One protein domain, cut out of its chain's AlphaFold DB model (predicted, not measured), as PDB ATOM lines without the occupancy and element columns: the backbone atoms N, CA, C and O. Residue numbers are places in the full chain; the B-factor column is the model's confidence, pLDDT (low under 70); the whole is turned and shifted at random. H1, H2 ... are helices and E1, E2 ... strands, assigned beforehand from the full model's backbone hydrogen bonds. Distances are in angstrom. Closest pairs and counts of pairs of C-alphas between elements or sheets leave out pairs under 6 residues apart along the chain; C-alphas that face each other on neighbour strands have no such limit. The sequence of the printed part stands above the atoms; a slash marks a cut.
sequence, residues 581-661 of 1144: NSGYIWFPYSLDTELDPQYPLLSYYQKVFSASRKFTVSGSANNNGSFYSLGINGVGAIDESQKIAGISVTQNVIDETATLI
ATOM      1  N   ASN A 581     218.642 131.136 155.778       83.94
ATOM      2  CA  ASN A 581     219.057 129.850 155.211       83.94
ATOM      3  C   ASN A 581     220.062 129.062 156.072       83.94
ATOM      4  O   ASN A 581     220.307 127.886 155.822       83.94
ATOM      5  N   SER A 582     220.614 129.702 157.106       80.06
ATOM      6  CA  SER A 582     221.489 129.090 158.105       80.06
ATOM      7  C   SER A 582     220.713 128.350 159.209       80.06
ATOM      8  O   SER A 582     221.308 127.973 160.212       80.06
ATOM      9  N   GLY A 583     219.394 128.163 159.052       84.94
ATOM     10  CA  GLY A 583     218.537 127.442 160.004       84.94
ATOM     11  C   GLY A 583     218.058 128.289 161.185       84.94
ATOM     12  O   GLY A 583     217.817 127.747 162.262       84.94
ATOM     13  N   TYR A 584     217.938 129.612 161.003       88.19
ATOM     14  CA  TYR A 584     217.543 130.548 162.065       88.19
ATOM     15  C   TYR A 584     216.270 131.325 161.725       88.19
ATOM     16  O   TYR A 584     216.112 131.825 160.607       88.19
ATOM     17  N   ILE A 585     215.422 131.510 162.738       90.12
ATOM     18  CA  ILE A 585     214.304 132.458 162.743       90.12
ATOM     19  C   ILE A 585     214.625 133.561 163.754       90.12
ATOM     20  O   ILE A 585     214.810 133.294 164.939       90.12
ATOM     21  N   TRP A 586     214.723 134.800 163.284       88.69
ATOM     22  CA  TRP A 586     215.163 135.946 164.075       88.69
ATOM     23  C   TRP A 586     213.985 136.798 164.530       88.69
ATOM     24  O   TRP A 586     213.205 137.254 163.690       88.69
ATOM     25  N   PHE A 587     213.916 137.075 165.832       88.56
ATOM     26  CA  PHE A 587     212.905 137.930 166.453       88.56
ATOM     27  C   PHE A 587     213.538 139.138 167.150       88.56
ATOM     28  O   PHE A 587     214.604 138.991 167.750       88.56
ATOM     29  N   PRO A 588     212.904 140.318 167.112       86.69
ATOM     30  CA  PRO A 588     213.347 141.474 167.885       86.69
ATOM     31  C   PRO A 588     213.012 141.320 169.378       86.69
ATOM     32  O   PRO A 588     211.932 140.833 169.700       86.69
ATOM     33  N   TYR A 589     213.907 141.741 170.282       82.06
ATOM     34  CA  TYR A 589     213.723 141.632 171.741       82.06
ATOM     35  C   TYR A 589     214.200 142.874 172.522       82.06
ATOM     36  O   TYR A 589     215.029 143.642 172.032       82.06
ATOM     37  N   SER A 590     213.735 143.019 173.772       75.69
ATOM     38  CA  SER A 590     214.184 144.022 174.756       75.69
ATOM     39  C   SER A 590     214.894 143.387 175.974       75.69
ATOM     40  O   SER A 590     214.637 142.232 176.324       75.69
ATOM     41  N   LEU A 591     215.799 144.129 176.634       69.56
ATOM     42  CA  LEU A 591     216.358 143.761 177.952       69.56
ATOM     43  C   LEU A 591     215.540 144.313 179.131       69.56
ATOM     44  O   LEU A 591     215.706 143.830 180.246       69.56
ATOM     45  N   ASP A 592     214.678 145.299 178.887       68.31
ATOM     46  CA  ASP A 592     213.859 145.964 179.899       68.31
ATOM     47  C   ASP A 592     212.485 146.312 179.305       68.31
ATOM     48  O   ASP A 592     212.374 147.047 178.318       68.31
ATOM     49  N   THR A 593     211.425 145.763 179.893       62.66
ATOM     50  CA  THR A 593     210.036 145.993 179.467       62.66
ATOM     51  C   THR A 593     209.563 147.427 179.661       62.66
ATOM     52  O   THR A 593     208.609 147.826 179.001       62.66
ATOM     53  N   GLU A 594     210.195 148.205 180.545       63.97
ATOM     54  CA  GLU A 594     209.821 149.605 180.777       63.97
ATOM     55  C   GLU A 594     210.346 150.539 179.678       63.97
ATOM     56  O   GLU A 594     209.751 151.588 179.424       63.97
ATOM     57  N   LEU A 595     211.435 150.156 179.003       58.72
ATOM     58  CA  LEU A 595     212.102 150.991 177.999       58.72
ATOM     59  C   LEU A 595     211.530 150.828 176.584       58.72
ATOM     60  O   LEU A 595     211.580 151.783 175.811       58.72
ATOM     61  N   ASP A 596     210.977 149.659 176.243       67.56
ATOM     62  CA  ASP A 596     210.320 149.433 174.951       67.56
ATOM     63  C   ASP A 596     209.217 148.356 175.043       67.56
ATOM     64  O   ASP A 596     209.506 147.156 174.994       67.56
ATOM     65  N   PRO A 597     207.936 148.757 175.157       72.50
ATOM     66  CA  PRO A 597     206.816 147.825 175.259       72.50
ATOM     67  C   PRO A 597     206.453 147.148 173.925       72.50
ATOM     68  O   PRO A 597     205.571 146.287 173.908       72.50
ATOM     69  N   GLN A 598     207.080 147.522 172.802       77.75
ATOM     70  CA  GLN A 598     206.795 146.938 171.489       77.75
ATOM     71  C   GLN A 598     207.408 145.538 171.315       77.75
ATOM     72  O   GLN A 598     206.910 144.760 170.496       77.75
ATOM     73  N   TYR A 599     208.464 145.200 172.069       76.44
ATOM     74  CA  TYR A 599     209.232 143.963 171.893       76.44
ATOM     75  C   TYR A 599     209.228 143.057 173.135       76.44
ATOM     76  O   TYR A 599     209.376 143.541 174.256       76.44
ATOM     77  N   PRO A 600     209.135 141.723 172.967       74.94
ATOM     78  CA  PRO A 600     209.238 140.785 174.086       74.94
ATOM     79  C   PRO A 600     210.635 140.759 174.728       74.94
ATOM     80  O   PRO A 600     211.639 141.051 174.079       74.94
ATOM     81  N   LEU A 601     210.721 140.345 175.998       78.12
ATOM     82  CA  LEU A 601     212.009 140.144 176.677       78.12
ATOM     83  C   LEU A 601     212.811 138.990 176.061       78.12
ATOM     84  O   LEU A 601     212.241 137.996 175.612       78.12
ATOM     85  N   LEU A 602     214.143 139.043 176.133       78.19
ATOM     86  CA  LEU A 602     214.979 137.896 175.740       78.19
ATOM     87  C   LEU A 602     214.593 136.619 176.506       78.19
ATOM     88  O   LEU A 602     214.464 135.547 175.916       78.19
ATOM     89  N   SER A 603     214.332 136.761 177.806       72.62
ATOM     90  CA  SER A 603     213.873 135.679 178.683       72.62
ATOM     91  C   SER A 603     212.520 135.101 178.260       72.62
ATOM     92  O   SER A 603     212.293 133.900 178.407       72.62
ATOM     93  N   TYR A 604     211.641 135.916 177.662       77.75
ATOM     94  CA  TYR A 604     210.389 135.437 177.076       77.75
ATOM     95  C   TYR A 604     210.678 134.465 175.930       77.75
ATOM     96  O   TYR A 604     210.145 133.358 175.926       77.75
ATOM     97  N   TYR A 605     211.559 134.821 174.992       77.62
ATOM     98  CA  TYR A 605     211.904 133.912 173.896       77.62
ATOM     99  C   TYR A 605     212.658 132.672 174.362       77.62
ATOM    100  O   TYR A 605     212.407 131.597 173.825       77.62
ATOM    101  N   GLN A 606     213.525 132.783 175.373       74.94
ATOM    102  CA  GLN A 606     214.218 131.623 175.947       74.94
ATOM    103  C   GLN A 606     213.219 130.620 176.531       74.94
ATOM    104  O   GLN A 606     213.344 129.419 176.302       74.94
ATOM    105  N   LYS A 607     212.185 131.124 177.213       72.00
ATOM    106  CA  LYS A 607     211.099 130.309 177.761       72.00
ATOM    107  C   LYS A 607     210.216 129.710 176.664       72.00
ATOM    108  O   LYS A 607     209.889 128.530 176.688       72.00
ATOM    109  N   VAL A 608     209.824 130.517 175.680       74.69
ATOM    110  CA  VAL A 608     208.861 130.122 174.642       74.69
ATOM    111  C   VAL A 608     209.476 129.202 173.588       74.69
ATOM    112  O   VAL A 608     208.802 128.288 173.121       74.69
ATOM    113  N   PHE A 609     210.746 129.385 173.236       76.19
ATOM    114  CA  PHE A 609     211.470 128.560 172.268       76.19
ATOM    115  C   PHE A 609     212.489 127.641 172.944       76.19
ATOM    116  O   PHE A 609     213.576 127.420 172.408       76.19
ATOM    117  N   SER A 610     212.132 127.062 174.092       68.62
ATOM    118  CA  SER A 610     212.909 125.996 174.733       68.62
ATOM    119  C   SER A 610     213.278 124.894 173.726       68.62
ATOM    120  O   SER A 610     212.478 124.587 172.831       68.62
ATOM    121  N   ALA A 611     214.444 124.265 173.886       64.06
ATOM    122  CA  ALA A 611     214.919 123.223 172.977       64.06
ATOM    123  C   ALA A 611     213.875 122.107 172.755       64.06
ATOM    124  O   ALA A 611     213.117 121.731 173.655       64.06
ATOM    125  N   SER A 612     213.829 121.611 171.525       64.19
ATOM    126  CA  SER A 612     212.912 120.614 170.965       64.19
ATOM    127  C   SER A 612     211.427 120.987 170.924       64.19
ATOM    128  O   SER A 612     210.617 120.158 170.518       64.19
ATOM    129  N   ARG A 613     211.020 122.214 171.286       70.56
ATOM    130  CA  ARG A 613     209.597 122.594 171.254       70.56
ATOM    131  C   ARG A 613     209.091 122.723 169.815       70.56
ATOM    132  O   ARG A 613     209.666 123.466 169.018       70.56
ATOM    133  N   LYS A 614     207.986 122.036 169.512       77.88
ATOM    134  CA  LYS A 614     207.308 122.095 168.214       77.88
ATOM    135  C   LYS A 614     206.410 123.330 168.109       77.88
ATOM    136  O   LYS A 614     205.638 123.623 169.026       77.88
ATOM    137  N   PHE A 615     206.492 124.037 166.990       82.62
ATOM    138  CA  PHE A 615     205.636 125.176 166.676       82.62
ATOM    139  C   PHE A 615     205.352 125.265 165.183       82.62
ATOM    140  O   PHE A 615     206.164 124.874 164.355       82.62
ATOM    141  N   THR A 616     204.203 125.816 164.834       88.56
ATOM    142  CA  THR A 616     203.757 126.018 163.464       88.56
ATOM    143  C   THR A 616     203.796 127.503 163.127       88.56
ATOM    144  O   THR A 616     203.232 128.331 163.845       88.56
ATOM    145  N   VAL A 617     204.468 127.834 162.027       90.62
ATOM    146  CA  VAL A 617     204.533 129.182 161.455       90.62
ATOM    147  C   VAL A 617     203.477 129.314 160.365       90.62
ATOM    148  O   VAL A 617     203.366 128.457 159.483       90.62
ATOM    149  N   SER A 618     202.725 130.412 160.400       91.06
ATOM    150  CA  SER A 618     201.822 130.835 159.331       91.06
ATOM    151  C   SER A 618     201.992 132.328 159.018       91.06
ATOM    152  O   SER A 618     202.397 133.112 159.876       91.06
ATOM    153  N   GLY A 619     201.697 132.740 157.782       88.06
ATOM    154  CA  GLY A 619     201.809 134.139 157.334       88.06
ATOM    155  C   GLY A 619     203.137 134.515 156.664       88.06
ATOM    156  O   GLY A 619     203.286 135.645 156.210       88.06
ATOM    157  N   SER A 620     204.077 133.574 156.539       90.38
ATOM    158  CA  SER A 620     205.278 133.715 155.704       90.38
ATOM    159  C   SER A 620     204.983 133.307 154.251       90.38
ATOM    160  O   SER A 620     204.085 132.503 153.991       90.38
ATOM    161  N   ALA A 621     205.726 133.854 153.284       88.19
ATOM    162  CA  ALA A 621     205.594 133.472 151.878       88.19
ATOM    163  C   ALA A 621     206.220 132.099 151.572       88.19
ATOM    164  O   ALA A 621     205.687 131.365 150.741       88.19
ATOM    165  N   ASN A 622     207.326 131.747 152.242       89.38
ATOM    166  CA  ASN A 622     208.147 130.576 151.896       89.38
ATOM    167  C   ASN A 622     208.376 129.585 153.051       89.38
ATOM    168  O   ASN A 622     208.863 128.484 152.815       89.38
ATOM    169  N   ASN A 623     208.035 129.956 154.285       90.19
ATOM    170  CA  ASN A 623     208.406 129.237 155.507       90.19
ATOM    171  C   ASN A 623     207.186 128.843 156.362       90.19
ATOM    172  O   ASN A 623     207.305 128.685 157.575       90.19
ATOM    173  N   ASN A 624     205.999 128.692 155.763       90.88
ATOM    174  CA  ASN A 624     204.840 128.158 156.487       90.88
ATOM    175  C   ASN A 624     205.000 126.651 156.718       90.88
ATOM    176  O   ASN A 624     205.332 125.911 155.791       90.88
ATOM    177  N   GLY A 625     204.713 126.186 157.932       86.94
ATOM    178  CA  GLY A 625     204.857 124.780 158.307       86.94
ATOM    179  C   GLY A 625     205.256 124.596 159.767       86.94
ATOM    180  O   GLY A 625     205.341 125.562 160.524       86.94
ATOM    181  N   SER A 626     205.480 123.345 160.167       86.56
ATOM    182  CA  SER A 626     205.893 122.995 161.530       86.56
ATOM    183  C   SER A 626     207.417 122.937 161.659       86.56
ATOM    184  O   SER A 626     208.097 122.313 160.846       86.56
ATOM    185  N   PHE A 627     207.929 123.542 162.724       84.19
ATOM    186  CA  PHE A 627     209.334 123.634 163.098       84.19
ATOM    187  C   PHE A 627     209.546 123.075 164.507       84.19
ATOM    188  O   PHE A 627     208.638 123.110 165.337       84.19
ATOM    189  N   TYR A 628     210.761 122.615 164.799       79.88
ATOM    190  CA  TYR A 628     211.216 122.312 166.157       79.88
ATOM    191  C   TYR A 628     212.349 123.262 166.523       79.88
ATOM    192  O   TYR A 628     213.332 123.356 165.786       79.88
ATOM    193  N   SER A 629     212.201 123.958 167.651       80.19
ATOM    194  CA  SER A 629     213.242 124.827 168.209       80.19
ATOM    195  C   SER A 629     214.443 124.002 168.677       80.19
ATOM    196  O   SER A 629     214.267 122.945 169.264       80.19
ATOM    197  N   LEU A 630     215.661 124.498 168.490       74.88
ATOM    198  CA  LEU A 630     216.894 124.000 169.118       74.88
ATOM    199  C   LEU A 630     217.391 124.950 170.225       74.88
ATOM    200  O   LEU A 630     218.503 124.794 170.720       74.88
ATOM    201  N   GLY A 631     216.575 125.935 170.608       70.12
ATOM    202  CA  GLY A 631     216.943 126.998 171.540       70.12
ATOM    203  C   GLY A 631     217.462 128.262 170.850       70.12
ATOM    204  O   GLY A 631     217.487 128.377 169.619       70.12
ATOM    205  N   ILE A 632     217.858 129.239 171.670       77.88
ATOM    206  CA  ILE A 632     218.468 130.492 171.208       77.88
ATOM    207  C   ILE A 632     219.976 130.279 171.068       77.88
ATOM    208  O   ILE A 632     220.660 130.147 172.078       77.88
ATOM    209  N   ASN A 633     220.498 130.293 169.839       72.25
ATOM    210  CA  ASN A 633     221.942 130.142 169.574       72.25
ATOM    211  C   ASN A 633     222.587 131.392 168.956       72.25
ATOM    212  O   ASN A 633     223.759 131.374 168.587       72.25
ATOM    213  N   GLY A 634     221.843 132.493 168.838       68.62
ATOM    214  CA  GLY A 634     222.379 133.761 168.353       68.62
ATOM    215  C   GLY A 634     221.691 134.946 169.009       68.62
ATOM    216  O   GLY A 634     220.472 135.068 168.952       68.62
ATOM    217  N   VAL A 635     222.467 135.845 169.603       73.00
ATOM    218  CA  VAL A 635     222.010 137.177 170.014       73.00
ATOM    219  C   VAL A 635     222.851 138.206 169.282       73.00
ATOM    220  O   VAL A 635     224.074 138.110 169.240       73.00
ATOM    221  N   GLY A 636     222.181 139.168 168.666       71.62
ATOM    222  CA  GLY A 636     222.824 140.214 167.885       71.62
ATOM    223  C   GLY A 636     222.063 141.525 167.974       71.62
ATOM    224  O   GLY A 636     221.037 141.633 168.648       71.62
ATOM    225  N   ALA A 637     222.567 142.524 167.267       65.88
ATOM    226  CA  ALA A 637     221.920 143.813 167.099       65.88
ATOM    227  C   ALA A 637     221.836 144.123 165.604       65.88
ATOM    228  O   ALA A 637     222.781 143.843 164.862       65.88
ATOM    229  N   ILE A 638     220.699 144.656 165.161       63.22
ATOM    230  CA  ILE A 638     220.567 145.210 163.808       63.22
ATOM    231  C   ILE A 638     221.143 146.638 163.798       63.22
ATOM    232  O   ILE A 638     221.815 147.011 162.839       63.22
ATOM    233  N   ASP A 639     220.948 147.387 164.892       62.75
ATOM    234  CA  ASP A 639     221.523 148.708 165.183       62.75
ATOM    235  C   ASP A 639     221.516 148.999 166.709       62.75
ATOM    236  O   ASP A 639     221.179 148.122 167.507       62.75
ATOM    237  N   GLU A 640     221.890 150.215 167.137       56.44
ATOM    238  CA  GLU A 640     221.890 150.641 168.556       56.44
ATOM    239  C   GLU A 640     220.491 150.624 169.219       56.44
ATOM    240  O   GLU A 640     220.403 150.696 170.444       56.44
ATOM    241  N   SER A 641     219.409 150.505 168.438       57.28
ATOM    242  CA  SER A 641     218.013 150.571 168.893       57.28
ATOM    243  C   SER A 641     217.259 149.237 168.854       57.28
ATOM    244  O   SER A 641     216.280 149.084 169.578       57.28
ATOM    245  N   GLN A 642     217.701 148.251 168.062       70.06
ATOM    246  CA  GLN A 642     216.992 146.976 167.882       70.06
ATOM    247  C   GLN A 642     217.900 145.758 168.070       70.06
ATOM    248  O   GLN A 642     218.763 145.443 167.241       70.06
ATOM    249  N   LYS A 643     217.649 145.012 169.153       81.00
ATOM    250  CA  LYS A 643     218.304 143.730 169.437       81.00
ATOM    251  C   LYS A 643     217.498 142.575 168.854       81.00
ATOM    252  O   LYS A 643     216.272 142.618 168.848       81.00
ATOM    253  N   ILE A 644     218.182 141.533 168.380       84.12
ATOM    254  CA  ILE A 644     217.558 140.340 167.792       84.12
ATOM    255  C   ILE A 644     218.054 139.040 168.418       84.12
ATOM    256  O   ILE A 644     219.239 138.885 168.719       84.12
ATOM    257  N   ALA A 645     217.133 138.094 168.577       85.81
ATOM    258  CA  ALA A 645     217.370 136.746 169.062       85.81
ATOM    259  C   ALA A 645     217.073 135.741 167.943       85.81
ATOM    260  O   ALA A 645     215.988 135.743 167.360       85.81
ATOM    261  N   GLY A 646     218.058 134.910 167.624       87.31
ATOM    262  CA  GLY A 646     217.991 133.866 166.613       87.31
ATOM    263  C   GLY A 646     217.616 132.534 167.241       87.31
ATOM    264  O   GLY A 646     218.395 131.959 168.004       87.31
ATOM    265  N   ILE A 647     216.436 132.038 166.883       88.44
ATOM    266  CA  ILE A 647     215.960 130.703 167.235       88.44
ATOM    267  C   ILE A 647     216.459 129.732 166.176       88.44
ATOM    268  O   ILE A 647     216.097 129.854 165.004       88.44
ATOM    269  N   SER A 648     217.286 128.775 166.579       85.12
ATOM    270  CA  SER A 648     217.708 127.695 165.689       85.12
ATOM    271  C   SER A 648     216.575 126.691 165.516       85.12
ATOM    272  O   SER A 648     215.873 126.390 166.480       85.12
ATOM    273  N   VAL A 649     216.406 126.144 164.315       85.25
ATOM    274  CA  VAL A 649     215.377 125.134 164.030       85.25
ATOM    275  C   VAL A 649     215.948 123.924 163.297       85.25
ATOM    276  O   VAL A 649     216.928 124.037 162.568       85.25
ATOM    277  N   THR A 650     215.332 122.753 163.485       81.94
ATOM    278  CA  THR A 650     215.789 121.506 162.829       81.94
ATOM    279  C   THR A 650     215.424 121.410 161.343       81.94
ATOM    280  O   THR A 650     216.018 120.628 160.605       81.94
ATOM    281  N   GLN A 651     214.420 122.166 160.901       87.00
ATOM    282  CA  GLN A 651     213.920 122.156 159.527       87.00
ATOM    283  C   GLN A 651     214.710 123.138 158.662       87.00
ATOM    284  O   GLN A 651     215.214 124.150 159.146       87.00
ATOM    285  N   ASN A 652     214.758 122.873 157.355       86.50
ATOM    286  CA  ASN A 652     215.329 123.817 156.399       86.50
ATOM    287  C   ASN A 652     214.512 125.115 156.375       86.50
ATOM    288  O   ASN A 652     213.289 125.083 156.249       86.50
ATOM    289  N   VAL A 653     215.212 126.243 156.450       89.12
ATOM    290  CA  VAL A 653     214.643 127.591 156.386       89.12
ATOM    291  C   VAL A 653     215.049 128.233 155.060       89.12
ATOM    292  O   VAL A 653     216.194 128.106 154.632       89.12
ATOM    293  N   ILE A 654     214.122 128.922 154.401       91.00
ATOM    294  CA  ILE A 654     214.368 129.702 153.185       91.00
ATOM    295  C   ILE A 654     214.518 131.174 153.586       91.00
ATOM    296  O   ILE A 654     213.699 131.690 154.347       91.00
ATOM    297  N   ASP A 655     215.546 131.858 153.074       91.25
ATOM    298  CA  ASP A 655     215.767 133.285 153.351       91.25
ATOM    299  C   ASP A 655     214.521 134.120 153.013       91.25
ATOM    300  O   ASP A 655     213.997 134.074 151.898       91.25
ATOM    301  N   GLU A 656     214.076 134.931 153.971       89.50
ATOM    302  CA  GLU A 656     212.944 135.844 153.814       89.50
ATOM    303  C   GLU A 656     213.157 137.069 154.712       89.50
ATOM    304  O   GLU A 656     213.615 136.959 155.855       89.50
ATOM    305  N   THR A 657     212.861 138.263 154.191       86.00
ATOM    306  CA  THR A 657     212.967 139.517 154.954       86.00
ATOM    307  C   THR A 657     211.936 139.564 156.081       86.00
ATOM    308  O   THR A 657     210.964 138.816 156.057       86.00
ATOM    309  N   ALA A 658     212.125 140.463 157.052       82.50
ATOM    310  CA  ALA A 658     211.231 140.588 158.200       82.50
ATOM    311  C   ALA A 658     209.756 140.700 157.765       82.50
ATOM    312  O   ALA A 658     209.381 141.653 157.082       82.50
ATOM    313  N   THR A 659     208.934 139.732 158.167       87.56
ATOM    314  CA  THR A 659     207.501 139.673 157.855       87.56
ATOM    315  C   THR A 659     206.707 139.340 159.112       87.56
ATOM    316  O   THR A 659     207.228 138.701 160.027       87.56
ATOM    317  N   LEU A 660     205.463 139.810 159.194       90.56
ATOM    318  CA  LEU A 660     204.583 139.493 160.314       90.56
ATOM    319  C   LEU A 660     204.108 138.046 160.172       90.56
ATOM    320  O   LEU A 660     203.338 137.732 159.267       90.56
ATOM    321  N   ILE A 661     204.548 137.182 161.081       90.94
ATOM    322  CA  ILE A 661     204.120 135.785 161.139       90.94
ATOM    323  C   ILE A 661     203.280 135.535 162.383       90.94
ATOM    324  O   ILE A 661     203.391 136.246 163.381       90.94
TER     325      ILE A 661
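Overview. This is residues 581 to 661 of the 1144 residues of an uncharacterized protein of Arachidicoccus sp. B3-10 (UniProt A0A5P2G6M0). Picture a strongly twisted sheet of four strands, E1, E4, E3 and E2, curled like part of a barrel, with E5 lying across the open side between edge strands E1 and E2 and only loosely closing it. The short helix H1 covers one face of the sheet over E4, and the unnamed loop of residues 590 to 601 makes one end of the longest axis. The printed part has 81 residues, with one named helix and five named strands in the order E1, H1, E2, E3, E4, E5; the sheet runs E1 E4 E3 E2, all antiparallel. The class is mostly strand, and the whole is compact, with a radius of gyration of the C-alphas of 12.6 A and spans of 34 by 24 by 20 A.

Along the chain. Find C-alpha 584 at (217.543, 130.548, 162.065); from there E1, residues 584 to 589, runs 15.2 A. Beside it look for E4, residues 643 to 649, 19.6 A long. Next comes E3, residues 625 to 637, the longest strand, which begins at C-alpha 625 at (204.857, 124.780, 158.307), spans 27.0 A and bends by 83 degrees at residue 630. E2, residues 614 to 618, measures 13.6 A. H1 holds residues 602 to 608, 10.0 A. E5, residues 656 to 661, measures 11.5 A and ends at C-alpha 661 at (204.120, 135.785, 161.139).

Arrangement. Start at E1 and E4, antiparallel at 150 degrees, where N 587 and O 645 are 2.9 A apart, within hydrogen-bond range. E4 and E3 form a hairpin, with N 646 and O 634 at 2.8 A. The pairing of E3 is staggered: residues 629 to 637 pair with E4, and residues 625 to 628 with E2. E2 and E3 form a hairpin too, with N 627 and O 615 at 2.7 A. E2, E3 and E4 make a meander, each strand the antiparallel neighbour of the one before. H1 is on the sheet at a height of 8.1 A, over E4 and along the strands, at 23 degrees to E4 on the local plane. Its closest C-alphas to E3 are those of Gln 606 and Ile 632, 6.5 A apart. In H1 every O i to N i+4 pair is within hydrogen-bond range. E5 pairs with no named strand; it is near E1, and the C-alphas of Ser 618 in E2 and Ile 661 in E5, the closest of the two strands, are 5.7 A apart. E3 and E5 are apart.

Size, cuts and confidence. Look to Glu 594 and Asn 652 for the two C-alphas farthest apart, 35.9 A. The printed part has no cut. The link from E1 to H1, 12 residues, is long. The mean pLDDT of the printed part is 79.2; it is under 70 at residues 591 to 596, 610 to 612, 634 and 637 to 641.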